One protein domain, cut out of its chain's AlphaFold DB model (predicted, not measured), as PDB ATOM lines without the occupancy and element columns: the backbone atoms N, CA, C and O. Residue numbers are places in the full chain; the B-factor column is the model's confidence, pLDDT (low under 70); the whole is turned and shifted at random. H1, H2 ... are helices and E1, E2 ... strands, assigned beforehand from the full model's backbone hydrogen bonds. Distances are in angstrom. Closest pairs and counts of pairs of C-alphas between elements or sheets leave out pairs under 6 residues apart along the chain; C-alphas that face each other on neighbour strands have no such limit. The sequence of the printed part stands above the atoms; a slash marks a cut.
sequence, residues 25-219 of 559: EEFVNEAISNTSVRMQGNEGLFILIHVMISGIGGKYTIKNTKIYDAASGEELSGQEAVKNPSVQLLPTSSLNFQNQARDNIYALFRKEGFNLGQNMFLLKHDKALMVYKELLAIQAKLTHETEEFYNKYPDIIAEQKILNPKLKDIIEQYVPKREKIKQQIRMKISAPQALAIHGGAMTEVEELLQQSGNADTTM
ATOM      1  N   GLU A  25      46.223  25.414  27.229       82.56
ATOM      2  CA  GLU A  25      47.621  25.515  27.651       82.56
ATOM      3  C   GLU A  25      48.033  26.963  27.928       82.56
ATOM      4  O   GLU A  25      48.636  27.240  28.958       82.56
ATOM      5  N   GLU A  26      47.666  27.908  27.060       84.56
ATOM      6  CA  GLU A  26      47.931  29.335  27.288       84.56
ATOM      7  C   GLU A  26      47.205  29.859  28.528       84.56
ATOM      8  O   GLU A  26      47.815  30.560  29.332       84.56
ATOM      9  N   PHE A  27      45.939  29.475  28.721       85.25
ATOM     10  CA  PHE A  27      45.167  29.856  29.905       85.25
ATOM     11  C   PHE A  27      45.789  29.308  31.196       85.25
ATOM     12  O   PHE A  27      45.907  30.018  32.193       85.25
ATOM     13  N   VAL A  28      46.223  28.046  31.174       82.75
ATOM     14  CA  VAL A  28      46.904  27.413  32.306       82.75
ATOM     15  C   VAL A  28      48.258  28.075  32.571       82.75
ATOM     16  O   VAL A  28      48.569  28.368  33.721       82.75
ATOM     17  N   ASN A  29      49.039  28.378  31.535       82.81
ATOM     18  CA  ASN A  29      50.318  29.077  31.676       82.81
ATOM     19  C   ASN A  29      50.140  30.488  32.245       82.81
ATOM     20  O   ASN A  29      50.922  30.909  33.098       82.81
ATOM     21  N   GLU A  30      49.098  31.206  31.820       83.81
ATOM     22  CA  GLU A  30      48.721  32.490  32.408       83.81
ATOM     23  C   GLU A  30      48.373  32.317  33.892       83.81
ATOM     24  O   GLU A  30      48.906  33.043  34.733       83.81
ATOM     25  N   ALA A  31      47.567  31.311  34.239       82.50
ATOM     26  CA  ALA A  31      47.225  31.024  35.627       82.50
ATOM     27  C   ALA A  31      48.459  30.697  36.485       82.50
ATOM     28  O   ALA A  31      48.579  31.213  37.591       82.50
ATOM     29  N   ILE A  32      49.403  29.907  35.962       79.75
ATOM     30  CA  ILE A  32      50.686  29.610  36.619       79.75
ATOM     31  C   ILE A  32      51.508  30.889  36.797       79.75
ATOM     32  O   ILE A  32      52.092  31.100  37.856       79.75
ATOM     33  N   SER A  33      51.537  31.766  35.791       80.12
ATOM     34  CA  SER A  33      52.281  33.031  35.860       80.12
ATOM     35  C   SER A  33      51.694  34.032  36.860       80.12
ATOM     36  O   SER A  33      52.431  34.837  37.429       80.12
ATOM     37  N   ASN A  34      50.381  33.962  37.092       75.56
ATOM     38  CA  ASN A  34      49.660  34.781  38.066       75.56
ATOM     39  C   ASN A  34      49.723  34.210  39.488       75.56
ATOM     40  O   ASN A  34      49.302  34.875  40.441       75.56
ATOM     41  N   THR A  35      50.243  32.994  39.648       70.19
ATOM     42  CA  THR A  35      50.464  32.388  40.953       70.19
ATOM     43  C   THR A  35      51.789  32.872  41.538       70.19
ATOM     44  O   THR A  35      52.844  32.802  40.911       70.19
ATOM     45  N   SER A  36      51.754  33.353  42.782       60.47
ATOM     46  CA  SER A  36      52.948  33.780  43.532       60.47
ATOM     47  C   SER A  36      53.856  32.614  43.954       60.47
ATOM     48  O   SER A  36      54.985  32.830  44.395       60.47
ATOM     49  N   VAL A  37      53.375  31.380  43.805       58.09
ATOM     50  CA  VAL A  37      54.016  30.128  44.210       58.09
ATOM     51  C   VAL A  37      54.560  29.387  42.985       58.09
ATOM     52  O   VAL A  37      53.864  29.201  41.989       58.09
ATOM     53  N   ARG A  38      55.815  28.921  43.052       56.19
ATOM     54  CA  ARG A  38      56.384  28.051  42.013       56.19
ATOM     55  C   ARG A  38      55.843  26.639  42.172       56.19
ATOM     56  O   ARG A  38      56.027  26.030  43.216       56.19
ATOM     57  N   MET A  39      55.233  26.127  41.115       58.47
ATOM     58  CA  MET A  39      54.555  24.836  41.124       58.47
ATOM     59  C   MET A  39      55.387  23.772  40.413       58.47
ATOM     60  O   MET A  39      55.912  24.025  39.328       58.47
ATOM     61  N   GLN A  40      55.537  22.603  41.040       52.22
ATOM     62  CA  GLN A  40      56.174  21.425  40.452       52.22
ATOM     63  C   GLN A  40      55.157  20.279  40.390       52.22
ATOM     64  O   GLN A  40      54.527  19.959  41.391       52.22
ATOM     65  N   GLY A  41      55.015  19.664  39.213       53.25
ATOM     66  CA  GLY A  41      54.117  18.528  38.979       53.25
ATOM     67  C   GLY A  41      52.792  18.900  38.301       53.25
ATOM     68  O   GLY A  41      52.236  19.970  38.531       53.25
ATOM     69  N   ASN A  42      52.297  17.992  37.450       51.22
ATOM     70  CA  ASN A  42      51.044  18.146  36.694       51.22
ATOM     71  C   ASN A  42      49.919  17.208  37.171       51.22
ATOM     72  O   ASN A  42      48.792  17.339  36.697       51.22
ATOM     73  N   GLU A  43      50.195  16.259  38.075       54.56
ATOM     74  CA  GLU A  43      49.245  15.182  38.420       54.56
ATOM     75  C   GLU A  43      47.995  15.663  39.181       54.56
ATOM     76  O   GLU A  43      46.993  14.954  39.217       54.56
ATOM     77  N   GLY A  44      47.985  16.907  39.672       63.81
ATOM     78  CA  GLY A  44      46.836  17.518  40.342       63.81
ATOM     79  C   GLY A  44      46.794  19.031  40.164       63.81
ATOM     80  O   GLY A  44      46.780  19.766  41.146       63.81
ATOM     81  N   LEU A  45      46.834  19.527  38.921       76.31
ATOM     82  CA  LEU A  45      46.715  20.965  38.663       76.31
ATOM     83  C   LEU A  45      45.250  21.427  38.735       76.31
ATOM     84  O   LEU A  45      44.415  21.044  37.903       76.31
ATOM     85  N   PHE A  46      44.977  22.299  39.698       81.50
ATOM     86  CA  PHE A  46      43.725  23.020  39.892       81.50
ATOM     87  C   PHE A  46      43.900  24.501  39.572       81.50
ATOM     88  O   PHE A  46      45.000  25.046  39.615       81.50
ATOM     89  N   ILE A  47      42.797  25.160  39.240       84.06
ATOM     90  CA  ILE A  47      42.718  26.589  38.981       84.06
ATOM     91  C   ILE A  47      41.744  27.197  39.986       84.06
ATOM     92  O   ILE A  47      40.611  26.737  40.137       84.06
ATOM     93  N   LEU A  48      42.191  28.245  40.661       83.75
ATOM     94  CA  LEU A  48      41.396  29.094  41.527       83.75
ATOM     95  C   LEU A  48      40.939  30.325  40.739       83.75
ATOM     96  O   LEU A  48      41.741  31.013  40.102       83.75
ATOM     97  N   ILE A  49      39.641  30.614  40.788       85.56
ATOM     98  CA  ILE A  49      39.029  31.787  40.163       85.56
ATOM     99  C   ILE A  49      38.188  32.507  41.213       85.56
ATOM    100  O   ILE A  49      37.301  31.925  41.832       85.56
ATOM    101  N   HIS A  50      38.435  33.803  41.380       85.38
ATOM    102  CA  HIS A  50      37.609  34.664  42.219       85.38
ATOM    103  C   HIS A  50      36.603  35.440  41.358       85.38
ATOM    104  O   HIS A  50      36.990  36.113  40.399       85.38
ATOM    105  N   VAL A  51      35.310  35.342  41.686       87.75
ATOM    106  CA  VAL A  51      34.207  35.919  40.896       87.75
ATOM    107  C   VAL A  51      33.304  36.776  41.775       87.75
ATOM    108  O   VAL A  51      32.344  36.293  42.364       87.75
ATOM    109  N   MET A  52      33.550  38.080  41.826       85.81
ATOM    110  CA  MET A  52      32.682  38.996  42.565       85.81
ATOM    111  C   MET A  52      31.484  39.406  41.724       85.81
ATOM    112  O   MET A  52      31.652  39.918  40.619       85.81
ATOM    113  N   ILE A  53      30.286  39.272  42.285       86.06
ATOM    114  CA  ILE A  53      29.076  39.902  41.767       86.06
ATOM    115  C   ILE A  53      28.515  40.844  42.832       86.06
ATOM    116  O   ILE A  53      28.184  40.430  43.942       86.06
ATOM    117  N   SER A  54      28.446  42.128  42.504       84.50
ATOM    118  CA  SER A  54      27.758  43.142  43.290       84.50
ATOM    119  C   SER A  54      26.450  43.498  42.602       84.50
ATOM    120  O   SER A  54      26.351  43.538  41.373       84.50
ATOM    121  N   GLY A  55      25.435  43.756  43.410       81.44
ATOM    122  CA  GLY A  55      24.104  44.080  42.943       81.44
ATOM    123  C   GLY A  55      23.411  45.022  43.906       81.44
ATOM    124  O   GLY A  55      23.945  45.398  44.952       81.44
ATOM    125  N   ILE A  56      22.196  45.393  43.543       77.56
ATOM    126  CA  ILE A  56      21.353  46.226  44.384       77.56
ATOM    127  C   ILE A  56      20.734  45.321  45.452       77.56
ATOM    128  O   ILE A  56      19.824  44.541  45.178       77.56
ATOM    129  N   GLY A  57      21.272  45.403  46.669       61.66
ATOM    130  CA  GLY A  57      20.782  44.663  47.828       61.66
ATOM    131  C   GLY A  57      19.664  45.407  48.559       61.66
ATOM    132  O   GLY A  57      19.734  46.617  48.756       61.66
ATOM    133  N   GLY A  58      18.654  44.666  49.018       57.38
ATOM    134  CA  GLY A  58      17.592  45.185  49.884       57.38
ATOM    135  C   GLY A  58      16.320  45.624  49.154       57.38
ATOM    136  O   GLY A  58      16.302  45.912  47.959       57.38
ATOM    137  N   LYS A  59      15.211  45.652  49.900       59.91
ATOM    138  CA  LYS A  59      13.941  46.200  49.418       59.91
ATOM    139  C   LYS A  59      14.014  47.723  49.521       59.91
ATOM    140  O   LYS A  59      14.034  48.251  50.630       59.91
ATOM    141  N   TYR A  60      14.032  48.426  48.389       65.56
ATOM    142  CA  TYR A  60      13.867  49.881  48.373       65.56
ATOM    143  C   TYR A  60      12.394  50.201  48.582       65.56
ATOM    144  O   TYR A  60      11.651  50.444  47.634       65.56
ATOM    145  N   THR A  61      11.956  50.122  49.832       65.88
ATOM    146  CA  THR A  61      10.582  50.414  50.221       65.88
ATOM    147  C   THR A  61      10.519  51.699  51.022       65.88
ATOM    148  O   THR A  61      11.349  51.952  51.897       65.88
ATOM    149  N   ILE A  62       9.492  52.507  50.764       64.06
ATOM    150  CA  ILE A  62       9.149  53.592  51.682       64.06
ATOM    151  C   ILE A  62       8.444  52.948  52.884       64.06
ATOM    152  O   ILE A  62       7.301  52.503  52.781       64.06
ATOM    153  N   LYS A  63       9.123  52.855  54.032       57.19
ATOM    154  CA  LYS A  63       8.521  52.319  55.267       57.19
ATOM    155  C   LYS A  63       7.376  53.225  55.752       57.19
ATOM    156  O   LYS A  63       7.383  54.426  55.501       57.19
ATOM    157  N   ASN A  64       6.402  52.650  56.466       55.62
ATOM    158  CA  ASN A  64       5.275  53.360  57.098       55.62
ATOM    159  C   ASN A  64       4.373  54.177  56.150       55.62
ATOM    160  O   ASN A  64       3.688  55.098  56.595       55.62
ATOM    161  N   THR A  65       4.337  53.847  54.857       58.16
ATOM    162  CA  THR A  65       3.376  54.457  53.930       58.16
ATOM    163  C   THR A  65       2.084  53.657  53.859       58.16
ATOM    164  O   THR A  65       2.089  52.437  53.704       58.16
ATOM    165  N   LYS A  66       0.968  54.379  53.974       60.03
ATOM    166  CA  LYS A  66      -0.381  53.882  53.700       60.03
ATOM    167  C   LYS A  66      -0.511  53.675  52.195       60.03
ATOM    168  O   LYS A  66      -0.191  54.581  51.426       60.03
ATOM    169  N   ILE A  67      -0.926  52.484  51.791       59.28
ATOM    170  CA  ILE A  67      -1.036  52.091  50.384       59.28
ATOM    171  C   ILE A  67      -2.488  52.267  49.995       59.28
ATOM    172  O   ILE A  67      -3.371  51.918  50.773       59.28
ATOM    173  N   TYR A  68      -2.733  52.840  48.825       62.06
ATOM    174  CA  TYR A  68      -4.079  53.110  48.351       62.06
ATOM    175  C   TYR A  68      -4.365  52.239  47.133       62.06
ATOM    176  O   TYR A  68      -3.495  52.081  46.278       62.06
ATOM    177  N   ASP A  69      -5.562  51.671  47.059       59.94
ATOM    178  CA  ASP A  69      -6.014  50.961  45.870       59.94
ATOM    179  C   ASP A  69      -6.146  51.940  44.692       59.94
ATOM    180  O   ASP A  69      -6.697  53.035  44.830       59.94
ATOM    181  N   ALA A  70      -5.622  51.558  43.526       54.78
ATOM    182  CA  ALA A  70      -5.522  52.450  42.371       54.78
ATOM    183  C   ALA A  70      -6.885  52.752  41.720       54.78
ATOM    184  O   ALA A  70      -7.040  53.801  41.095       54.78
ATOM    185  N   ALA A  71      -7.869  51.856  41.865       62.19
ATOM    186  CA  ALA A  71      -9.198  52.009  41.273       62.19
ATOM    187  C   ALA A  71     -10.172  52.766  42.191       62.19
ATOM    188  O   ALA A  71     -10.946  53.600  41.722       62.19
ATOM    189  N   SER A  72     -10.133  52.487  43.494       64.44
ATOM    190  CA  SER A  72     -11.037  53.062  44.500       64.44
ATOM    191  C   SER A  72     -10.447  54.261  45.247       64.44
ATOM    192  O   SER A  72     -11.193  55.093  45.763       64.44
ATOM    193  N   GLY A  73      -9.117  54.389  45.308       61.84
ATOM    194  CA  GLY A  73      -8.423  55.434  46.065       61.84
ATOM    195  C   GLY A  73      -8.465  55.252  47.589       61.84
ATOM    196  O   GLY A  73      -8.007  56.150  48.314       61.84
ATOM    197  N   GLU A  74      -9.000  54.129  48.077       71.12
ATOM    198  CA  GLU A  74      -9.116  53.791  49.499       71.12
ATOM    199  C   GLU A  74      -7.838  53.151  50.048       71.12
ATOM    200  O   GLU A  74      -7.051  52.564  49.312       71.12
ATOM    201  N   GLU A  75      -7.594  53.310  51.351       64.44
ATOM    202  CA  GLU A  75      -6.420  52.745  52.023       64.44
ATOM    203  C   GLU A  75      -6.565  51.223  52.156       64.44
ATOM    204  O   GLU A  75      -7.480  50.739  52.822       64.44
ATOM    205  N   LEU A  76      -5.635  50.471  51.563       62.12
ATOM    206  CA  LEU A  76      -5.545  49.025  51.734       62.12
ATOM    207  C   LEU A  76      -5.207  48.716  53.197       62.12
ATOM    208  O   LEU A  76      -4.219  49.216  53.741       62.12
ATOM    209  N   SER A  77      -6.014  47.873  53.840       54.62
ATOM    210  CA  SER A  77      -5.839  47.483  55.244       54.62
ATOM    211  C   SER A  77      -5.870  45.960  55.420       54.62
ATOM    212  O   SER A  77      -6.353  45.218  54.567       54.62
ATOM    213  N   GLY A  78      -5.302  45.455  56.520       60.25
ATOM    214  CA  GLY A  78      -5.337  44.022  56.843       60.25
ATOM    215  C   GLY A  78      -4.543  43.131  55.873       60.25
ATOM    216  O   GLY A  78      -3.400  43.434  55.538       60.25
ATOM    217  N   GLN A  79      -5.127  42.002  55.446       51.34
ATOM    218  CA  GLN A  79      -4.468  41.009  54.577       51.34
ATOM    219  C   GLN A  79      -4.075  41.561  53.194       51.34
ATOM    220  O   GLN A  79      -3.114  41.077  52.600       51.34
ATOM    221  N   GLU A  80      -4.770  42.578  52.687       47.16
ATOM    222  CA  GLU A  80      -4.464  43.199  51.391       47.16
ATOM    223  C   GLU A  80      -3.182  44.041  51.446       47.16
ATOM    224  O   GLU A  80      -2.359  43.980  50.532       47.16
ATOM    225  N   ALA A  81      -2.940  44.732  52.565       48.72
ATOM    226  CA  ALA A  81      -1.680  45.431  52.825       48.72
ATOM    227  C   ALA A  81      -0.498  44.462  53.029       48.72
ATOM    228  O   ALA A  81       0.644  44.790  52.715       48.72
ATOM    229  N   VAL A  82      -0.763  43.249  53.529       48.72
ATOM    230  CA  VAL A  82       0.247  42.179  53.641       48.72
ATOM    231  C   VAL A  82       0.606  41.613  52.261       48.72
ATOM    232  O   VAL A  82       1.774  41.311  52.017       48.72
ATOM    233  N   LYS A  83      -0.371  41.498  51.349       48.09
ATOM    234  CA  LYS A  83      -0.154  41.041  49.965       48.09
ATOM    235  C   LYS A  83       0.597  42.064  49.103       48.09
ATOM    236  O   LYS A  83       1.388  41.651  48.261       48.09
ATOM    237  N   ASN A  84       0.407  43.364  49.341       50.28
ATOM    238  CA  ASN A  84       1.117  44.448  48.654       50.28
ATOM    239  C   ASN A  84       1.989  45.241  49.642       50.28
ATOM    240  O   ASN A  84       1.567  46.287  50.118       50.28
ATOM    241  N   PRO A  85       3.199  44.774  49.993       52.53
ATOM    242  CA  PRO A  85       3.999  45.404  51.032       52.53
ATOM    243  C   PRO A  85       4.733  46.648  50.505       52.53
ATOM    244  O   PRO A  85       5.735  46.523  49.804       52.53
ATOM    245  N   SER A  86       4.275  47.830  50.929       61.09
ATOM    246  CA  SER A  86       4.899  49.158  50.748       61.09
ATOM    247  C   SER A  86       5.088  49.617  49.290       61.09
ATOM    248  O   SER A  86       5.176  48.814  48.366       61.09
ATOM    249  N   VAL A  87       5.218  50.930  49.063       63.97
ATOM    250  CA  VAL A  87       5.682  51.421  47.753       63.97
ATOM    251  C   VAL A  87       7.113  50.941  47.541       63.97
ATOM    252  O   VAL A  87       8.016  51.330  48.288       63.97
ATOM    253  N   GLN A  88       7.309  50.086  46.540       67.31
ATOM    254  CA  GLN A  88       8.627  49.641  46.105       67.31
ATOM    255  C   GLN A  88       9.173  50.668  45.114       67.31
ATOM    256  O   GLN A  88       8.771  50.707  43.957       67.31
ATOM    257  N   LEU A  89      10.112  51.494  45.571       69.56
ATOM    258  CA  LEU A  89      10.855  52.430  44.720       69.56
ATOM    259  C   LEU A  89      11.638  51.692  43.631       69.56
ATOM    260  O   LEU A  89      11.931  52.258  42.583       69.56
ATOM    261  N   LEU A  90      11.994  50.436  43.900       74.50
ATOM    262  CA  LEU A  90      12.635  49.552  42.948       74.50
ATOM    263  C   LEU A  90      12.068  48.134  43.103       74.50
ATOM    264  O   LEU A  90      12.405  47.454  44.080       74.50
ATOM    265  N   PRO A  91      11.190  47.693  42.185       70.75
ATOM    266  CA  PRO A  91      10.596  46.367  42.254       70.75
ATOM    267  C   PRO A  91      11.662  45.274  42.191       70.75
ATOM    268  O   PRO A  91      12.561  45.312  41.350       70.75
ATOM    269  N   THR A  92      11.548  44.258  43.050       71.06
ATOM    270  CA  THR A  92      12.484  43.117  43.035       71.06
ATOM    271  C   THR A  92      12.439  42.370  41.699       71.06
ATOM    272  O   THR A  92      13.475  41.917  41.219       71.06
ATOM    273  N   SER A  93      11.267  42.319  41.056       74.69
ATOM    274  CA  SER A  93      11.082  41.732  39.724       74.69
ATOM    275  C   SER A  93      11.965  42.385  38.659       74.69
ATOM    276  O   SER A  93      12.510  41.687  37.806       74.69
ATOM    277  N   SER A  94      12.180  43.700  38.743       78.00
ATOM    278  CA  SER A  94      13.046  44.451  37.830       78.00
ATOM    279  C   SER A  94      14.537  44.143  38.014       78.00
ATOM    280  O   SER A  94      15.327  44.508  37.153       78.00
ATOM    281  N   LEU A  95      14.930  43.475  39.106       82.38
ATOM    282  CA  LEU A  95      16.318  43.111  39.421       82.38
ATOM    283  C   LEU A  95      16.588  41.603  39.330       82.38
ATOM    284  O   LEU A  95      17.681  41.153  39.678       82.38
ATOM    285  N   ASN A  96      15.619  40.812  38.861       85.00
ATOM    286  CA  ASN A  96      15.728  39.351  38.811       85.00
ATOM    287  C   ASN A  96      16.963  38.863  38.041       85.00
ATOM    288  O   ASN A  96      17.544  37.845  38.409       85.00
ATOM    289  N   PHE A  97      17.404  39.613  37.033       88.50
ATOM    290  CA  PHE A  97      18.588  39.302  36.239       88.50
ATOM    291  C   PHE A  97      19.882  39.209  37.077       88.50
ATOM    292  O   PHE A  97      20.744  38.380  36.795       88.50
ATOM    293  N   GLN A  98      20.005  39.975  38.171       88.94
ATOM    294  CA  GLN A  98      21.162  39.895  39.077       88.94
ATOM    295  C   GLN A  98      21.188  38.568  39.835       88.94
ATOM    296  O   GLN A  98      22.233  37.926  39.948       88.94
ATOM    297  N   ASN A  99      20.022  38.152  40.339       85.62
ATOM    298  CA  ASN A  99      19.873  36.871  41.018       85.62
ATOM    299  C   ASN A  99      20.140  35.725  40.043       85.62
ATOM    300  O   ASN A  99      20.904  34.827  40.374       85.62
ATOM    301  N   GLN A 100      19.616  35.808  38.818       89.31
ATOM    302  CA  GLN A 100      19.881  34.820  37.771       89.31
ATOM    303  C   GLN A 100      21.371  34.720  37.433       89.31
ATOM    304  O   GLN A 100      21.896  33.615  37.348       89.31
ATOM    305  N   ALA A 101      22.078  35.843  37.282       90.56
ATOM    306  CA  ALA A 101      23.520  35.829  37.034       90.56
ATOM    307  C   ALA A 101      24.284  35.141  38.177       90.56
ATOM    308  O   ALA A 101      25.119  34.271  37.925       90.56
ATOM    309  N   ARG A 102      23.955  35.465  39.434       88.75
ATOM    310  CA  ARG A 102      24.540  34.812  40.614       88.75
ATOM    311  C   ARG A 102      24.240  33.312  40.646       88.75
ATOM    312  O   ARG A 102      25.140  32.509  40.881       88.75
ATOM    313  N   ASP A 103      22.993  32.935  40.399       87.88
ATOM    314  CA  ASP A 103      22.555  31.543  40.430       87.88
ATOM    315  C   ASP A 103      23.213  30.731  39.307       87.88
ATOM    316  O   ASP A 103      23.607  29.589  39.546       87.88
ATOM    317  N   ASN A 104      23.428  31.337  38.134       90.50
ATOM    318  CA  ASN A 104      24.166  30.743  37.019       90.50
ATOM    319  C   ASN A 104      25.642  30.513  37.366       90.50
ATOM    320  O   ASN A 104      26.161  29.439  37.073       90.50
ATOM    321  N   ILE A 105      26.307  31.463  38.039       90.88
ATOM    322  CA  ILE A 105      27.686  31.279  38.529       90.88
ATOM    323  C   ILE A 105      27.737  30.085  39.488       90.88
ATOM    324  O   ILE A 105      28.537  29.168  39.307       90.88
ATOM    325  N   TYR A 106      26.850  30.045  40.486       87.75
ATOM    326  CA  TYR A 106      26.820  28.924  41.424       87.75
ATOM    327  C   TYR A 106      26.429  27.605  40.761       87.75
ATOM    328  O   TYR A 106      26.893  26.564  41.208       87.75
ATOM    329  N   ALA A 107      25.563  27.608  39.747       85.88
ATOM    330  CA  ALA A 107      25.195  26.404  39.007       85.88
ATOM    331  C   ALA A 107      26.382  25.862  38.199       85.88
ATOM    332  O   ALA A 107      26.646  24.662  38.247       85.88
ATOM    333  N   LEU A 108      27.132  26.748  37.539       89.75
ATOM    334  CA  LEU A 108      28.351  26.411  36.810       89.75
ATOM    335  C   LEU A 108      29.369  25.731  37.728       89.75
ATOM    336  O   LEU A 108      29.799  24.610  37.463       89.75
ATOM    337  N   PHE A 109      29.684  26.343  38.869       87.62
ATOM    338  CA  PHE A 109      30.638  25.755  39.810       87.62
ATOM    339  C   PHE A 109      30.084  24.544  40.565       87.62
ATOM    340  O   PHE A 109      30.838  23.637  40.896       87.62
ATOM    341  N   ARG A 110      28.768  24.436  40.761       83.94
ATOM    342  CA  ARG A 110      28.153  23.189  41.245       83.94
ATOM    343  C   ARG A 110      28.287  22.034  40.266       83.94
ATOM    344  O   ARG A 110      28.198  20.891  40.694       83.94
ATOM    345  N   LYS A 111      28.485  22.302  38.980       83.50
ATOM    346  CA  LYS A 111      28.672  21.267  37.965       83.50
ATOM    347  C   LYS A 111      30.151  20.956  37.733       83.50
ATOM    348  O   LYS A 111      30.512  19.793  37.625       83.50
ATOM    349  N   GLU A 112      30.991  21.985  37.699       86.31
ATOM    350  CA  GLU A 112      32.351  21.885  37.156       86.31
ATOM    351  C   GLU A 112      33.471  22.168  38.176       86.31
ATOM    352  O   GLU A 112      34.644  22.049  37.826       86.31
ATOM    353  N   GLY A 113      33.150  22.544  39.422       85.19
ATOM    354  CA  GLY A 113      34.157  22.880  40.438       85.19
ATOM    355  C   GLY A 113      33.644  22.876  41.883       85.19
ATOM    356  O   GLY A 113      32.732  22.131  42.236       85.19
ATOM    357  N   PHE A 114      34.239  23.710  42.733       79.75
ATOM    358  CA  PHE A 114      33.917  23.868  44.153       79.75
ATOM    359  C   PHE A 114      33.811  25.335  44.515       79.75
ATOM    360  O   PHE A 114      34.606  26.152  44.063       79.75
ATOM    361  N   ASN A 115      32.847  25.663  45.368       82.38
ATOM    362  CA  ASN A 115      32.756  26.969  46.001       82.38
ATOM    363  C   ASN A 115      33.431  26.900  47.372       82.38
ATOM    364  O   ASN A 115      32.883  26.293  48.289       82.38
ATOM    365  N   LEU A 116      34.585  27.550  47.506       73.31
ATOM    366  CA  LEU A 116      35.338  27.621  48.762       73.31
ATOM    367  C   LEU A 116      34.784  28.690  49.722       73.31
ATOM    368  O   LEU A 116      35.273  28.869  50.833       73.31
ATOM    369  N   GLY A 117      33.733  29.405  49.312       70.19
ATOM    370  CA  GLY A 117      33.214  30.565  50.021       70.19
ATOM    371  C   GLY A 117      33.872  31.860  49.552       70.19
ATOM    372  O   GLY A 117      34.777  31.862  48.724       70.19
ATOM    373  N   GLN A 118      33.348  32.991  50.035       74.31
ATOM    374  CA  GLN A 118      33.860  34.333  49.713       74.31
ATOM    375  C   GLN A 118      34.054  34.590  48.202       74.31
ATOM    376  O   GLN A 118      34.955  35.314  47.803       74.31
ATOM    377  N   ASN A 119      33.199  34.005  47.355       79.12
ATOM    378  CA  ASN A 119      33.282  34.108  45.895       79.12
ATOM    379  C   ASN A 119      34.549  33.503  45.260       79.12
ATOM    380  O   ASN A 119      34.893  33.845  44.124       79.12
ATOM    381  N   MET A 120      35.244  32.619  45.975       81.75
ATOM    382  CA  MET A 120      36.373  31.854  45.462       81.75
ATOM    383  C   MET A 120      35.915  30.479  45.007       81.75
ATOM    384  O   MET A 120      35.196  29.770  45.720       81.75
ATOM    385  N   PHE A 121      36.360  30.101  43.818       85.62
ATOM    386  CA  PHE A 121      35.971  28.855  43.198       85.62
ATOM    387  C   PHE A 121      37.181  28.080  42.699       85.62
ATOM    388  O   PHE A 121      38.059  28.643  42.049       85.62
ATOM    389  N   LEU A 122      37.202  26.786  42.996       84.62
ATOM    390  CA  LEU A 122      38.277  25.863  42.651       84.62
ATOM    391  C   LEU A 122      37.793  24.884  41.586       84.62
ATOM    392  O   LEU A 122      36.673  24.385  41.665       84.62
ATOM    393  N   LEU A 123      38.619  24.591  40.593       86.94
ATOM    394  CA  LEU A 123      38.276  23.672  39.509       86.94
ATOM    395  C   LEU A 123      39.524  22.975  38.972       86.94
ATOM    396  O   LEU A 123      40.633  23.479  39.113       86.94
ATOM    397  N   LYS A 124      39.357  21.827  38.325       84.12
ATOM    398  CA  LYS A 124      40.468  21.132  37.671       84.12
ATOM    399  C   LYS A 124      40.880  21.860  36.381       84.12
ATOM    400  O   LYS A 124      40.044  22.461  35.702       84.12
ATOM    401  N   HIS A 125      42.171  21.839  36.039       84.56
ATOM    402  CA  HIS A 125      42.710  22.609  34.906       84.56
ATOM    403  C   HIS A 125      42.096  22.255  33.538       84.56
ATOM    404  O   HIS A 125      42.019  23.109  32.656       84.56
ATOM    405  N   ASP A 126      41.648  21.016  33.342       84.88
ATOM    406  CA  ASP A 126      41.020  20.541  32.103       84.88
ATOM    407  C   ASP A 126      39.651  21.196  31.843       84.88
ATOM    408  O   ASP A 126      39.266  21.396  30.689       84.88
ATOM    409  N   LYS A 127      38.946  21.609  32.902       87.19
ATOM    410  CA  LYS A 127      37.657  22.318  32.830       87.19
ATOM    411  C   LYS A 127      37.805  23.840  32.767       87.19
ATOM    412  O   LYS A 127      36.835  24.546  32.479       87.19
ATOM    413  N   ALA A 128      39.001  24.370  33.015       86.44
ATOM    414  CA  ALA A 128      39.169  25.774  33.363       86.44
ATOM    415  C   ALA A 128      38.863  26.765  32.254       86.44
ATOM    416  O   ALA A 128      38.119  27.723  32.475       86.44
ATOM    417  N   LEU A 129      39.346  26.499  31.044       87.31
ATOM    418  CA  LEU A 129      39.044  27.357  29.907       87.31
ATOM    419  C   LEU A 129      37.543  27.380  29.577       87.31
ATOM    420  O   LEU A 129      37.018  28.420  29.178       87.31
ATOM    421  N   MET A 130      36.851  26.247  29.718       91.19
ATOM    422  CA  MET A 130      35.410  26.162  29.461       91.19
ATOM    423  C   MET A 130      34.631  26.983  30.491       91.19
ATOM    424  O   MET A 130      33.877  27.875  30.103       91.19
ATOM    425  N   VAL A 131      34.900  26.773  31.783       91.62
ATOM    426  CA  VAL A 131      34.259  27.521  32.874       91.62
ATOM    427  C   VAL A 131      34.515  29.021  32.727       91.62
ATOM    428  O   VAL A 131      33.593  29.826  32.845       91.62
ATOM    429  N   TYR A 132      35.744  29.420  32.394       90.69
ATOM    430  CA  TYR A 132      36.085  30.828  32.199       90.69
ATOM    431  C   TYR A 132      35.304  31.470  31.040       90.69
ATOM    432  O   TYR A 132      34.803  32.588  31.171       90.69
ATOM    433  N   LYS A 133      35.133  30.754  29.921       90.50
ATOM    434  CA  LYS A 133      34.306  31.219  28.794       90.50
ATOM    435  C   LYS A 133      32.841  31.393  29.192       90.50
ATOM    436  O   LYS A 133      32.228  32.388  28.805       90.50
ATOM    437  N   GLU A 134      32.289  30.470  29.975       93.75
ATOM    438  CA  GLU A 134      30.916  30.587  30.473       93.75
ATOM    439  C   GLU A 134      30.749  31.765  31.442       93.75
ATOM    440  O   GLU A 134      29.779  32.516  31.333       93.75
ATOM    441  N   LEU A 135      31.723  32.012  32.325       93.50
ATOM    442  CA  LEU A 135      31.711  33.185  33.205       93.50
ATOM    443  C   LEU A 135      31.716  34.500  32.421       93.50
ATOM    444  O   LEU A 135      30.980  35.421  32.777       93.50
ATOM    445  N   LEU A 136      32.499  34.589  31.345       92.75
ATOM    446  CA  LEU A 136      32.497  35.763  30.468       92.75
ATOM    447  C   LEU A 136      31.160  35.942  29.745       92.75
ATOM    448  O   LEU A 136      30.702  37.072  29.587       92.75
ATOM    449  N   ALA A 137      30.506  34.849  29.344       93.12
ATOM    450  CA  ALA A 137      29.167  34.912  28.766       93.12
ATOM    451  C   ALA A 137      28.133  35.417  29.788       93.12
ATOM    452  O   ALA A 137      27.314  36.277  29.457       93.12
ATOM    453  N   ILE A 138      28.204  34.949  31.042       93.94
ATOM    454  CA  ILE A 138      27.361  35.445  32.141       93.94
ATOM    455  C   ILE A 138      27.627  36.935  32.391       93.94
ATOM    456  O   ILE A 138      26.677  37.710  32.511       93.94
ATOM    457  N   GLN A 139      28.895  37.358  32.407       93.62
ATOM    458  CA  GLN A 139      29.272  38.760  32.584       93.62
ATOM    459  C   GLN A 139      28.718  39.641  31.458       93.62
ATOM    460  O   GLN A 139      28.101  40.666  31.740       93.62
ATOM    461  N   ALA A 140      28.885  39.231  30.198       91.88
ATOM    462  CA  ALA A 140      28.381  39.968  29.042       91.88
ATOM    463  C   ALA A 140      26.851  40.101  29.074       91.88
ATOM    464  O   ALA A 140      26.319  41.193  28.857       91.88
ATOM    465  N   LYS A 141      26.145  39.014  29.411       93.81
ATOM    466  CA  LYS A 141      24.689  39.028  29.574       93.81
ATOM    467  C   LYS A 141      24.255  39.972  30.698       93.81
ATOM    468  O   LYS A 141      23.378  40.802  30.481       93.81
ATOM    469  N   LEU A 142      24.909  39.904  31.860       92.12
ATOM    470  CA  LEU A 142      24.625  40.793  32.988       92.12
ATOM    471  C   LEU A 142      24.842  42.265  32.615       92.12
ATOM    472  O   LEU A 142      24.033  43.112  32.988       92.12
ATOM    473  N   THR A 143      25.915  42.585  31.885       90.69
ATOM    474  CA  THR A 143      26.168  43.949  31.399       90.69
ATOM    475  C   THR A 143      25.036  44.429  30.498       90.69
ATOM    476  O   THR A 143      24.508  45.514  30.730       90.69
ATOM    477  N   HIS A 144      24.609  43.606  29.541       91.88
ATOM    478  CA  HIS A 144      23.510  43.942  28.640       91.88
ATOM    479  C   HIS A 144      22.180  44.163  29.384       91.88
ATOM    480  O   HIS A 144      21.545  45.204  29.228       91.88
ATOM    481  N   GLU A 145      21.789  43.242  30.269       91.38
ATOM    482  CA  GLU A 145      20.554  43.360  31.061       91.38
ATOM    483  C   GLU A 145      20.601  44.558  32.026       91.38
ATOM    484  O   GLU A 145      19.588  45.219  32.261       91.38
ATOM    485  N   THR A 146      21.790  44.900  32.534       89.06
ATOM    486  CA  THR A 146      22.000  46.112  33.339       89.06
ATOM    487  C   THR A 146      21.768  47.377  32.517       89.06
ATOM    488  O   THR A 146      21.159  48.321  33.022       89.06
ATOM    489  N   GLU A 147      22.228  47.422  31.265       89.25
ATOM    490  CA  GLU A 147      21.990  48.551  30.359       89.25
ATOM    491  C   GLU A 147      20.507  48.689  30.003       89.25
ATOM    492  O   GLU A 147      19.963  49.796  30.072       89.25
ATOM    493  N   GLU A 148      19.821  47.584  29.704       90.25
ATOM    494  CA  GLU A 148      18.374  47.599  29.467       90.25
ATOM    495  C   GLU A 148      17.600  48.114  30.680       90.25
ATOM    496  O   GLU A 148      16.741  48.994  30.556       90.25
ATOM    497  N   PHE A 149      17.919  47.591  31.864       89.50
ATOM    498  CA  PHE A 149      17.322  48.035  33.115       89.50
ATOM    499  C   PHE A 149      17.603  49.524  33.361       89.50
ATOM    500  O   PHE A 149      16.690  50.285  33.683       89.50
ATOM    501  N   TYR A 150      18.841  49.969  33.142       87.00
ATOM    502  CA  TYR A 150      19.233  51.369  33.282       87.00
ATOM    503  C   TYR A 150      18.446  52.288  32.339       87.00
ATOM    504  O   TYR A 150      18.139  53.423  32.717       87.00
ATOM    505  N   ASN A 151      18.114  51.829  31.130       88.44
ATOM    506  CA  ASN A 151      17.308  52.565  30.155       88.44
ATOM    507  C   ASN A 151      15.826  52.623  30.534       88.44
ATOM    508  O   ASN A 151      15.229  53.687  30.405       88.44
ATOM    509  N   LYS A 152      15.269  51.534  31.075       88.31
ATOM    510  CA  LYS A 152      13.871  51.449  31.541       88.31
ATOM    511  C   LYS A 152      13.642  52.095  32.912       88.31
ATOM    512  O   LYS A 152      12.506  52.350  33.298       88.31
ATOM    513  N   TYR A 153      14.705  52.366  33.669       87.69
ATOM    514  CA  TYR A 153      14.605  52.873  35.036       87.69
ATOM    515  C   TYR A 153      13.737  54.138  35.193       87.69
ATOM    516  O   TYR A 153      12.900  54.152  36.096       87.69
ATOM    517  N   PRO A 154      13.855  55.185  34.349       88.12
ATOM    518  CA  PRO A 154      12.990  56.361  34.456       88.12
ATOM    519  C   PRO A 154      11.498  56.027  34.327       88.12
ATOM    520  O   PRO A 154      10.691  56.594  35.065       88.12
ATOM    521  N   ASP A 155      11.150  55.084  33.451       87.56
ATOM    522  CA  ASP A 155       9.770  54.656  33.216       87.56
ATOM    523  C   ASP A 155       9.221  53.882  34.416       87.56
ATOM    524  O   ASP A 155       8.111  54.160  34.862       87.56
ATOM    525  N   ILE A 156      10.035  53.006  35.020       84.31
ATOM    526  CA  ILE A 156       9.690  52.294  36.264       84.31
ATOM    527  C   ILE A 156       9.351  53.302  37.371       84.31
ATOM    528  O   ILE A 156       8.354  53.162  38.076       84.31
ATOM    529  N   ILE A 157      10.152  54.358  37.516       83.31
ATOM    530  CA  ILE A 157       9.914  55.397  38.524       83.31
ATOM    531  C   ILE A 157       8.682  56.242  38.186       83.31
ATOM    532  O   ILE A 157       7.921  56.602  39.087       83.31
ATOM    533  N   ALA A 158       8.461  56.560  36.910       84.38
ATOM    534  CA  ALA A 158       7.265  57.268  36.468       84.38
ATOM    535  C   ALA A 158       5.991  56.457  36.754       84.38
ATOM    536  O   ALA A 158       5.031  57.005  37.295       84.38
ATOM    537  N   GLU A 159       6.008  55.153  36.483       81.94
ATOM    538  CA  GLU A 159       4.919  54.228  36.793       81.94
ATOM    539  C   GLU A 159       4.629  54.194  38.298       81.94
ATOM    540  O   GLU A 159       3.483  54.378  38.707       81.94
ATOM    541  N   GLN A 160       5.660  54.088  39.147       75.88
ATOM    542  CA  GLN A 160       5.471  54.119  40.603       75.88
ATOM    543  C   GLN A 160       4.821  55.423  41.091       75.88
ATOM    544  O   GLN A 160       4.004  55.391  42.015       75.88
ATOM    545  N   LYS A 161       5.128  56.566  40.459       77.50
ATOM    546  CA  LYS A 161       4.483  57.860  40.757       77.50
ATOM    547  C   LYS A 161       3.024  57.912  40.303       77.50
ATOM    548  O   LYS A 161       2.210  58.514  40.999       77.50
ATOM    549  N   ILE A 162       2.701  57.316  39.153       79.38
ATOM    550  CA  ILE A 162       1.326  57.237  38.630       79.38
ATOM    551  C   ILE A 162       0.469  56.351  39.533       79.38
ATOM    552  O   ILE A 162      -0.647  56.732  39.876       79.38
ATOM    553  N   LEU A 163       1.012  55.209  39.962       72.62
ATOM    554  CA  LEU A 163       0.335  54.276  40.863       72.62
ATOM    555  C   LEU A 163       0.165  54.846  42.282       72.62
ATOM    556  O   LEU A 163      -0.777  54.481  42.975       72.62
ATOM    557  N   ASN A 164       1.038  55.768  42.713       72.56
ATOM    558  CA  ASN A 164       1.036  56.327  44.071       72.56
ATOM    559  C   ASN A 164       1.070  57.871  44.081       72.56
ATOM    560  O   ASN A 164       2.018  58.473  44.600       72.56
ATOM    561  N   PRO A 165       0.027  58.558  43.574       72.19
ATOM    562  CA  PRO A 165       0.053  60.008  43.364       72.19
ATOM    563  C   PRO A 165       0.213  60.814  44.664       72.19
ATOM    564  O   PRO A 165       0.865  61.855  44.662       72.19
ATOM    565  N   LYS A 166      -0.309  60.316  45.797       71.19
ATOM    566  CA  LYS A 166      -0.161  60.944  47.128       71.19
ATOM    567  C   LYS A 166       1.274  60.901  47.672       71.19
ATOM    568  O   LYS A 166       1.578  61.608  48.626       71.19
ATOM    569  N   LEU A 167       2.138  60.063  47.096       71.38
ATOM    570  CA  LEU A 167       3.514  59.833  47.543       71.38
ATOM    571  C   LEU A 167       4.547  60.310  46.515       71.38
ATOM    572  O   LEU A 167       5.736  60.080  46.708       71.38
ATOM    573  N   LYS A 168       4.116  60.985  45.443       76.25
ATOM    574  CA  LYS A 168       4.974  61.407  44.327       76.25
ATOM    575  C   LYS A 168       6.218  62.179  44.781       76.25
ATOM    576  O   LYS A 168       7.319  61.826  44.367       76.25
ATOM    577  N   ASP A 169       6.049  63.172  45.652       75.25
ATOM    578  CA  ASP A 169       7.152  64.018  46.132       75.25
ATOM    579  C   ASP A 169       8.144  63.219  46.998       75.25
ATOM    580  O   ASP A 169       9.355  63.415  46.928       75.25
ATOM    581  N   ILE A 170       7.638  62.245  47.763       72.31
ATOM    582  CA  ILE A 170       8.457  61.325  48.566       72.31
ATOM    583  C   ILE A 170       9.216  60.364  47.639       72.31
ATOM    584  O   ILE A 170      10.412  60.150  47.815       72.31
ATOM    585  N   ILE A 171       8.564  59.820  46.610       75.00
ATOM    586  CA  ILE A 171       9.220  58.972  45.606       75.00
ATOM    587  C   ILE A 171      10.351  59.751  44.920       75.00
ATOM    588  O   ILE A 171      11.448  59.221  44.783       75.00
ATOM    589  N   GLU A 172      10.132  61.016  44.550       79.44
ATOM    590  CA  GLU A 172      11.171  61.880  43.965       79.44
ATOM    591  C   GLU A 172      12.357  62.125  44.894       79.44
ATOM    592  O   GLU A 172      13.494  62.176  44.428       79.44
ATOM    593  N   GLN A 173      12.108  62.246  46.196       78.00
ATOM    594  CA  GLN A 173      13.153  62.494  47.181       78.00
ATOM    595  C   GLN A 173      14.016  61.254  47.467       78.00
ATOM    596  O   GLN A 173      15.226  61.386  47.663       78.00
ATOM    597  N   TYR A 174      13.409  60.065  47.518       75.69
ATOM    598  CA  TYR A 174      14.066  58.846  48.014       75.69
ATOM    599  C   TYR A 174      14.460  57.846  46.922       75.69
ATOM    600  O   TYR A 174      15.149  56.865  47.214       75.69
ATOM    601  N   VAL A 175      14.058  58.073  45.670       80.00
ATOM    602  CA  VAL A 175      14.467  57.229  44.547       80.00
ATOM    603  C   VAL A 175      15.995  57.246  44.365       80.00
ATOM    604  O   VAL A 175      16.612  58.317  44.357       80.00
ATOM    605  N   PRO A 176      16.649  56.079  44.214       78.38
ATOM    606  CA  PRO A 176      18.078  56.034  43.936       78.38
ATOM    607  C   PRO A 176      18.442  56.819  42.674       78.38
ATOM    608  O   PRO A 176      17.828  56.679  41.618       78.38
ATOM    609  N   LYS A 177      19.497  57.633  42.761       82.19
ATOM    610  CA  LYS A 177      20.034  58.311  41.577       82.19
ATOM    611  C   LYS A 177      20.509  57.275  40.556       82.19
ATOM    612  O   LYS A 177      21.139  56.280  40.923       82.19
ATOM    613  N   ARG A 178      20.263  57.552  39.276       78.50
ATOM    614  CA  ARG A 178      20.596  56.662  38.153       78.50
ATOM    615  C   ARG A 178      22.080  56.277  38.167       78.50
ATOM    616  O   ARG A 178      22.437  55.119  37.974       78.50
ATOM    617  N   GLU A 179      22.953  57.228  38.474       78.31
ATOM    618  CA  GLU A 179      24.405  57.040  38.546       78.31
ATOM    619  C   GLU A 179      24.800  56.061  39.657       78.31
ATOM    620  O   GLU A 179      25.675  55.222  39.443       78.31
ATOM    621  N   LYS A 180      24.118  56.110  40.813       79.31
ATOM    622  CA  LYS A 180      24.353  55.163  41.914       79.31
ATOM    623  C   LYS A 180      23.994  53.737  41.493       79.31
ATOM    624  O   LYS A 180      24.771  52.824  41.738       79.31
ATOM    625  N   ILE A 181      22.875  53.559  40.790       77.88
ATOM    626  CA  ILE A 181      22.439  52.255  40.263       77.88
ATOM    627  C   ILE A 181      23.479  51.655  39.314       77.88
ATOM    628  O   ILE A 181      23.880  50.504  39.481       77.88
ATOM    629  N   LYS A 182      23.970  52.450  38.352       74.81
ATOM    630  CA  LYS A 182      24.966  51.997  37.366       74.81
ATOM    631  C   LYS A 182      26.269  51.532  38.020       74.81
ATOM    632  O   LYS A 182      26.980  50.694  37.476       74.81
ATOM    633  N   GLN A 183      26.611  52.087  39.178       75.94
ATOM    634  CA  GLN A 183      27.828  51.722  39.894       75.94
ATOM    635  C   GLN A 183      27.667  50.487  40.789       75.94
ATOM    636  O   GLN A 183      28.676  49.867  41.111       75.94
ATOM    637  N   GLN A 184      26.441  50.109  41.157       82.31
ATOM    638  CA  GLN A 184      26.180  49.023  42.107       82.31
ATOM    639  C   GLN A 184      26.133  47.635  41.462       82.31
ATOM    640  O   GLN A 184      26.530  46.657  42.096       82.31
ATOM    641  N   ILE A 185      25.683  47.536  40.210       86.31
ATOM    642  CA  ILE A 185      25.531  46.255  39.511       86.31
ATOM    643  C   ILE A 185      26.797  45.972  38.711       86.31
ATOM    644  O   ILE A 185      27.039  46.607  37.683       86.31
ATOM    645  N   ARG A 186      27.637  45.058  39.198       86.19
ATOM    646  CA  ARG A 186      28.912  44.720  38.555       86.19
ATOM    647  C   ARG A 186      29.252  43.260  38.774       86.19
ATOM    648  O   ARG A 186      29.039  42.717  39.849       86.19
ATOM    649  N   MET A 187      29.874  42.655  37.772       90.69
ATOM    650  CA  MET A 187      30.554  41.375  37.915       90.69
ATOM    651  C   MET A 187      32.023  41.563  37.553       90.69
ATOM    652  O   MET A 187      32.340  42.172  36.530       90.69
ATOM    653  N   LYS A 188      32.914  41.056  38.403       88.88
ATOM    654  CA  LYS A 188      34.362  41.059  38.209       88.88
ATOM    655  C   LYS A 188      34.881  39.638  38.365       88.88
ATOM    656  O   LYS A 188      34.699  39.023  39.410       88.88
ATOM    657  N   ILE A 189      35.567  39.164  37.334       89.81
ATOM    658  CA  ILE A 189      36.304  37.904  37.338       89.81
ATOM    659  C   ILE A 189      37.779  38.273  37.527       89.81
ATOM    660  O   ILE A 189      38.314  39.079  36.764       89.81
ATOM    661  N   SER A 190      38.412  37.770  38.584       82.38
ATOM    662  CA  SER A 190      39.851  37.942  38.806       82.38
ATOM    663  C   SER A 190      40.667  37.115  37.809       82.38
ATOM    664  O   SER A 190      40.153  36.181  37.191       82.38
ATOM    665  N   ALA A 191      41.954  37.440  37.684       80.75
ATOM    666  CA  ALA A 191      42.890  36.589  36.961       80.75
ATOM    667  C   ALA A 191      42.935  35.187  37.607       80.75
ATOM    668  O   ALA A 191      42.938  35.104  38.842       80.75
ATOM    669  N   PRO A 192      42.928  34.104  36.809       84.94
ATOM    670  CA  PRO A 192      43.010  32.747  37.332       84.94
ATOM    671  C   PRO A 192      44.368  32.519  38.000       84.94
ATOM    672  O   PRO A 192      45.374  33.083  37.571       84.94
ATOM    673  N   GLN A 193      44.393  31.674  39.026       81.00
ATOM    674  CA  GLN A 193      45.611  31.267  39.722       81.00
ATOM    675  C   GLN A 193      45.710  29.747  39.695       81.00
ATOM    676  O   GLN A 193      44.745  29.058  40.011       81.00
ATOM    677  N   ALA A 194      46.857  29.214  39.298       79.19
ATOM    678  CA  ALA A 194      47.108  27.783  39.367       79.19
ATOM    679  C   ALA A 194      47.427  27.336  40.799       79.19
ATOM    680  O   ALA A 194      48.018  28.098  41.562       79.19
ATOM    681  N   LEU A 195      47.052  26.099  41.118       74.62
ATOM    682  CA  LEU A 195      47.330  25.349  42.340       74.62
ATOM    683  C   LEU A 195      47.737  23.925  41.941       74.62
ATOM    684  O   LEU A 195      46.892  23.131  41.543       74.62
ATOM    685  N   ALA A 196      49.029  23.609  41.988       67.50
ATOM    686  CA  ALA A 196      49.534  22.262  41.771       67.50
ATOM    687  C   ALA A 196      49.547  21.539  43.105       67.50
ATOM    688  O   ALA A 196      50.158  22.010  44.063       67.50
ATOM    689  N   ILE A 197      48.847  20.415  43.151       62.31
ATOM    690  CA  ILE A 197      48.715  19.608  44.351       62.31
ATOM    691  C   ILE A 197      49.262  18.231  44.009       62.31
ATOM    692  O   ILE A 197      48.711  17.509  43.180       62.31
ATOM    693  N   HIS A 198      50.419  17.916  44.586       57.12
ATOM    694  CA  HIS A 198      50.884  16.540  44.709       57.12
ATOM    695  C   HIS A 198      50.225  15.908  45.942       57.12
ATOM    696  O   HIS A 198      49.748  16.627  46.822       57.12
ATOM    697  N   GLY A 199      50.169  14.574  46.008       45.41
ATOM    698  CA  GLY A 199      49.595  13.870  47.161       45.41
ATOM    699  C   GLY A 199      50.161  14.427  48.474       45.41
ATOM    700  O   GLY A 199      51.377  14.474  48.643       45.41
ATOM    701  N   GLY A 200      49.285  14.933  49.350       49.66
ATOM    702  CA  GLY A 200      49.655  15.566  50.625       49.66
ATOM    703  C   GLY A 200      49.860  17.095  50.618       49.66
ATOM    704  O   GLY A 200      50.116  17.662  51.675       49.66
ATOM    705  N   ALA A 201      49.707  17.805  49.491       52.41
ATOM    706  CA  ALA A 201      50.080  19.229  49.385       52.41
ATOM    707  C   ALA A 201      49.098  20.244  50.012       52.41
ATOM    708  O   ALA A 201      49.302  21.447  49.868       52.41
ATOM    709  N   MET A 202      48.037  19.819  50.706       57.16
ATOM    710  CA  MET A 202      47.094  20.753  51.348       57.16
ATOM    711  C   MET A 202      47.777  21.604  52.423       57.16
ATOM    712  O   MET A 202      47.577  22.816  52.451       57.16
ATOM    713  N   THR A 203      48.633  20.997  53.249       55.12
ATOM    714  CA  THR A 203      49.389  21.702  54.298       55.12
ATOM    715  C   THR A 203      50.399  22.676  53.695       55.12
ATOM    716  O   THR A 203      50.500  23.812  54.142       55.12
ATOM    717  N   GLU A 204      51.080  22.283  52.617       52.72
ATOM    718  CA  GLU A 204      52.035  23.151  51.921       52.72
ATOM    719  C   GLU A 204      51.337  24.314  51.206       52.72
ATOM    720  O   GLU A 204      51.799  25.451  51.277       52.72
ATOM    721  N   VAL A 205      50.193  24.073  50.560       56.16
ATOM    722  CA  VAL A 205      49.386  25.127  49.929       56.16
ATOM    723  C   VAL A 205      48.818  26.082  50.981       56.16
ATOM    724  O   VAL A 205      48.850  27.292  50.766       56.16
ATOM    725  N   GLU A 206      48.351  25.586  52.129       59.22
ATOM    726  CA  GLU A 206      47.901  26.422  53.251       59.22
ATOM    727  C   GLU A 206      49.041  27.279  53.823       59.22
ATOM    728  O   GLU A 206      48.870  28.490  53.989       59.22
ATOM    729  N   GLU A 207      50.215  26.693  54.059       56.59
ATOM    730  CA  GLU A 207      51.402  27.412  54.532       56.59
ATOM    731  C   GLU A 207      51.877  28.463  53.519       56.59
ATOM    732  O   GLU A 207      52.186  29.597  53.893       56.59
ATOM    733  N   LEU A 208      51.883  28.136  52.225       54.53
ATOM    734  CA  LEU A 208      52.301  29.044  51.154       54.53
ATOM    735  C   LEU A 208      51.287  30.174  50.923       54.53
ATOM    736  O   LEU A 208      51.688  31.320  50.689       54.53
ATOM    737  N   LEU A 209      49.983  29.900  51.049       53.81
ATOM    738  CA  LEU A 209      48.932  30.922  51.000       53.81
ATOM    739  C   LEU A 209      49.033  31.878  52.197       53.81
ATOM    740  O   LEU A 209      48.968  33.094  51.998       53.81
ATOM    741  N   GLN A 210      49.284  31.366  53.406       57.03
ATOM    742  CA  GLN A 210      49.500  32.183  54.609       57.03
ATOM    743  C   GLN A 210      50.778  33.036  54.522       57.03
ATOM    744  O   GLN A 210      50.767  34.208  54.904       57.03
ATOM    745  N   GLN A 211      51.870  32.490  53.973       51.16
ATOM    746  CA  GLN A 211      53.140  33.207  53.790       51.16
ATOM    747  C   GLN A 211      53.074  34.292  52.701       51.16
ATOM    748  O   GLN A 211      53.835  35.259  52.753       51.16
ATOM    749  N   SER A 212      52.159  34.169  51.732       48.59
ATOM    750  CA  SER A 212      52.035  35.105  50.604       48.59
ATOM    751  C   SER A 212      51.418  36.472  50.947       48.59
ATOM    752  O   SER A 212      51.419  37.364  50.101       48.59
ATOM    753  N   GLY A 213      50.949  36.682  52.184       44.41
ATOM    754  CA  GLY A 213      50.772  38.023  52.754       44.41
ATOM    755  C   GLY A 213      49.784  38.961  52.045       44.41
ATOM    756  O   GLY A 213      49.913  40.176  52.193       44.41
ATOM    757  N   ASN A 214      48.783  38.454  51.317       39.47
ATOM    758  CA  ASN A 214      47.653  39.285  50.889       39.47
ATOM    759  C   ASN A 214      46.693  39.481  52.069       39.47
ATOM    760  O   ASN A 214      45.764  38.708  52.293       39.47
ATOM    761  N   ALA A 215      46.944  40.549  52.822       37.81
ATOM    762  CA  ALA A 215      46.235  40.973  54.027       37.81
ATOM    763  C   ALA A 215      44.748  41.370  53.834       37.81
ATOM    764  O   ALA A 215      44.201  42.046  54.697       37.81
ATOM    765  N   ASP A 216      44.088  40.935  52.753       39.50
ATOM    766  CA  ASP A 216      42.656  41.175  52.495       39.50
ATOM    767  C   ASP A 216      41.824  39.891  52.312       39.50
ATOM    768  O   ASP A 216      40.605  39.955  52.168       39.50
ATOM    769  N   THR A 217      42.436  38.704  52.374       40.25
ATOM    770  CA  THR A 217      41.696  37.436  52.448       40.25
ATOM    771  C   THR A 217      42.047  36.733  53.742       40.25
ATOM    772  O   THR A 217      43.034  36.006  53.835       40.25
ATOM    773  N   THR A 218      41.222  36.959  54.759       39.09
ATOM    774  CA  THR A 218      41.121  36.130  55.958       39.09
ATOM    775  C   THR A 218      40.703  34.707  55.567       39.09
ATOM    776  O   THR A 218      39.562  34.291  55.756       39.09
ATOM    777  N   MET A 219      41.647  33.935  55.027       45.75
ATOM    778  CA  MET A 219      41.629  32.471  55.031       45.75
ATOM    779  C   MET A 219      41.874  32.016  56.482       45.75
ATOM    780  O   MET A 219      42.937  31.512  56.823       45.75
TER     781      MET A 219
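Overview. This is residues 25 to 219 of the 559 residues of an uncharacterized protein of Vibrio owensii CAIM 1854 = LMG 25443 (UniProt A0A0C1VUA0). A long rod is built round one very long helix, H4, with H3 side by side with it and running the opposite way. Toward one end, H3 and H4 cover the same face of a strongly twisted sheet, with H1 over its strand E6; E2, H5, H2 and much of the loop before H2 make the other end. The 195 printed residues hold seven named helices and six named strands in the order H1 E1 H2 E2 H3 E3 E4 H4 H5 H6 E5 E6 H7, a mixed class. The five-stranded sheet is branched at E1, and its neighbour pairs are antiparallel. The whole is loose, with a radius of gyration of the C-alphas of 23.2 A and spans of 74 by 29 by 28 A.

Along the chain. H1, residues 25 to 33, begins with C-alpha 25 at (47.621, 25.515, 27.651). E1, residues 45 to 54, is 29.5 A long. H2 is residues 79 to 83 and E2 residues 88 to 90. H3, residues 92 to 112, is 29.7 A long, with a kink of 33 degrees near residue 99. E3, residues 113 to 117, and E4, residues 120 to 124, form a hairpin. H4, residues 125 to 163, is 53.2 A long, with a kink of 44 degrees near residue 152, and ends with C-alpha 163 at (0.335, 54.276, 40.863). H5, residues 165 to 174, H6, residues 178 to 184, E5, residues 186 to 189, E6, residues 193 to 196, and H7, residues 202 to 211, follow; C-alpha 211 is at (53.140, 33.207, 53.790).

Arrangement. E4 lies on one side of E1, with N 47 and O 123 2.7 A apart, and E6 on the other side, with N 46 and O 195 2.8 A apart. Farther along E1 is E5, with N 52 and O 188 2.8 A apart. E3 is beside E4, with N 114 and O 122 2.7 A apart. H4 touches H3, closest at the C-alphas of Ala 101 and Ile 138, 6.2 A, at a shallow tilt of 9 degrees. H4 touches H6 with residues 146 to 153 alone, closest at the C-alphas of Tyr 150 and Lys 182, 7.1 A. It touches H5 with residues 157 to 162 alone, closest at the C-alphas of Lys 161 and Lys 168, 5.1 A. H1 stands up from the sheet. H2 and H7 touch no helix and are not on the sheet. Each O i to N i+4 pair is within hydrogen-bond range in H1, H2, H6 and H7; H3 has 14 of 17, H4 31 of 35 and H5 4 of 6.

Size, cuts and confidence. The C-alphas farthest apart, those of Gln 40 and Ser 72, are 74.4 A apart. The printed part has no cut; the links H1 to E1 and E1 to H2 are long. The pLDDT is under 70 in residues 36 to 44, 57 to 73, 75 to 89 and 196 to 219.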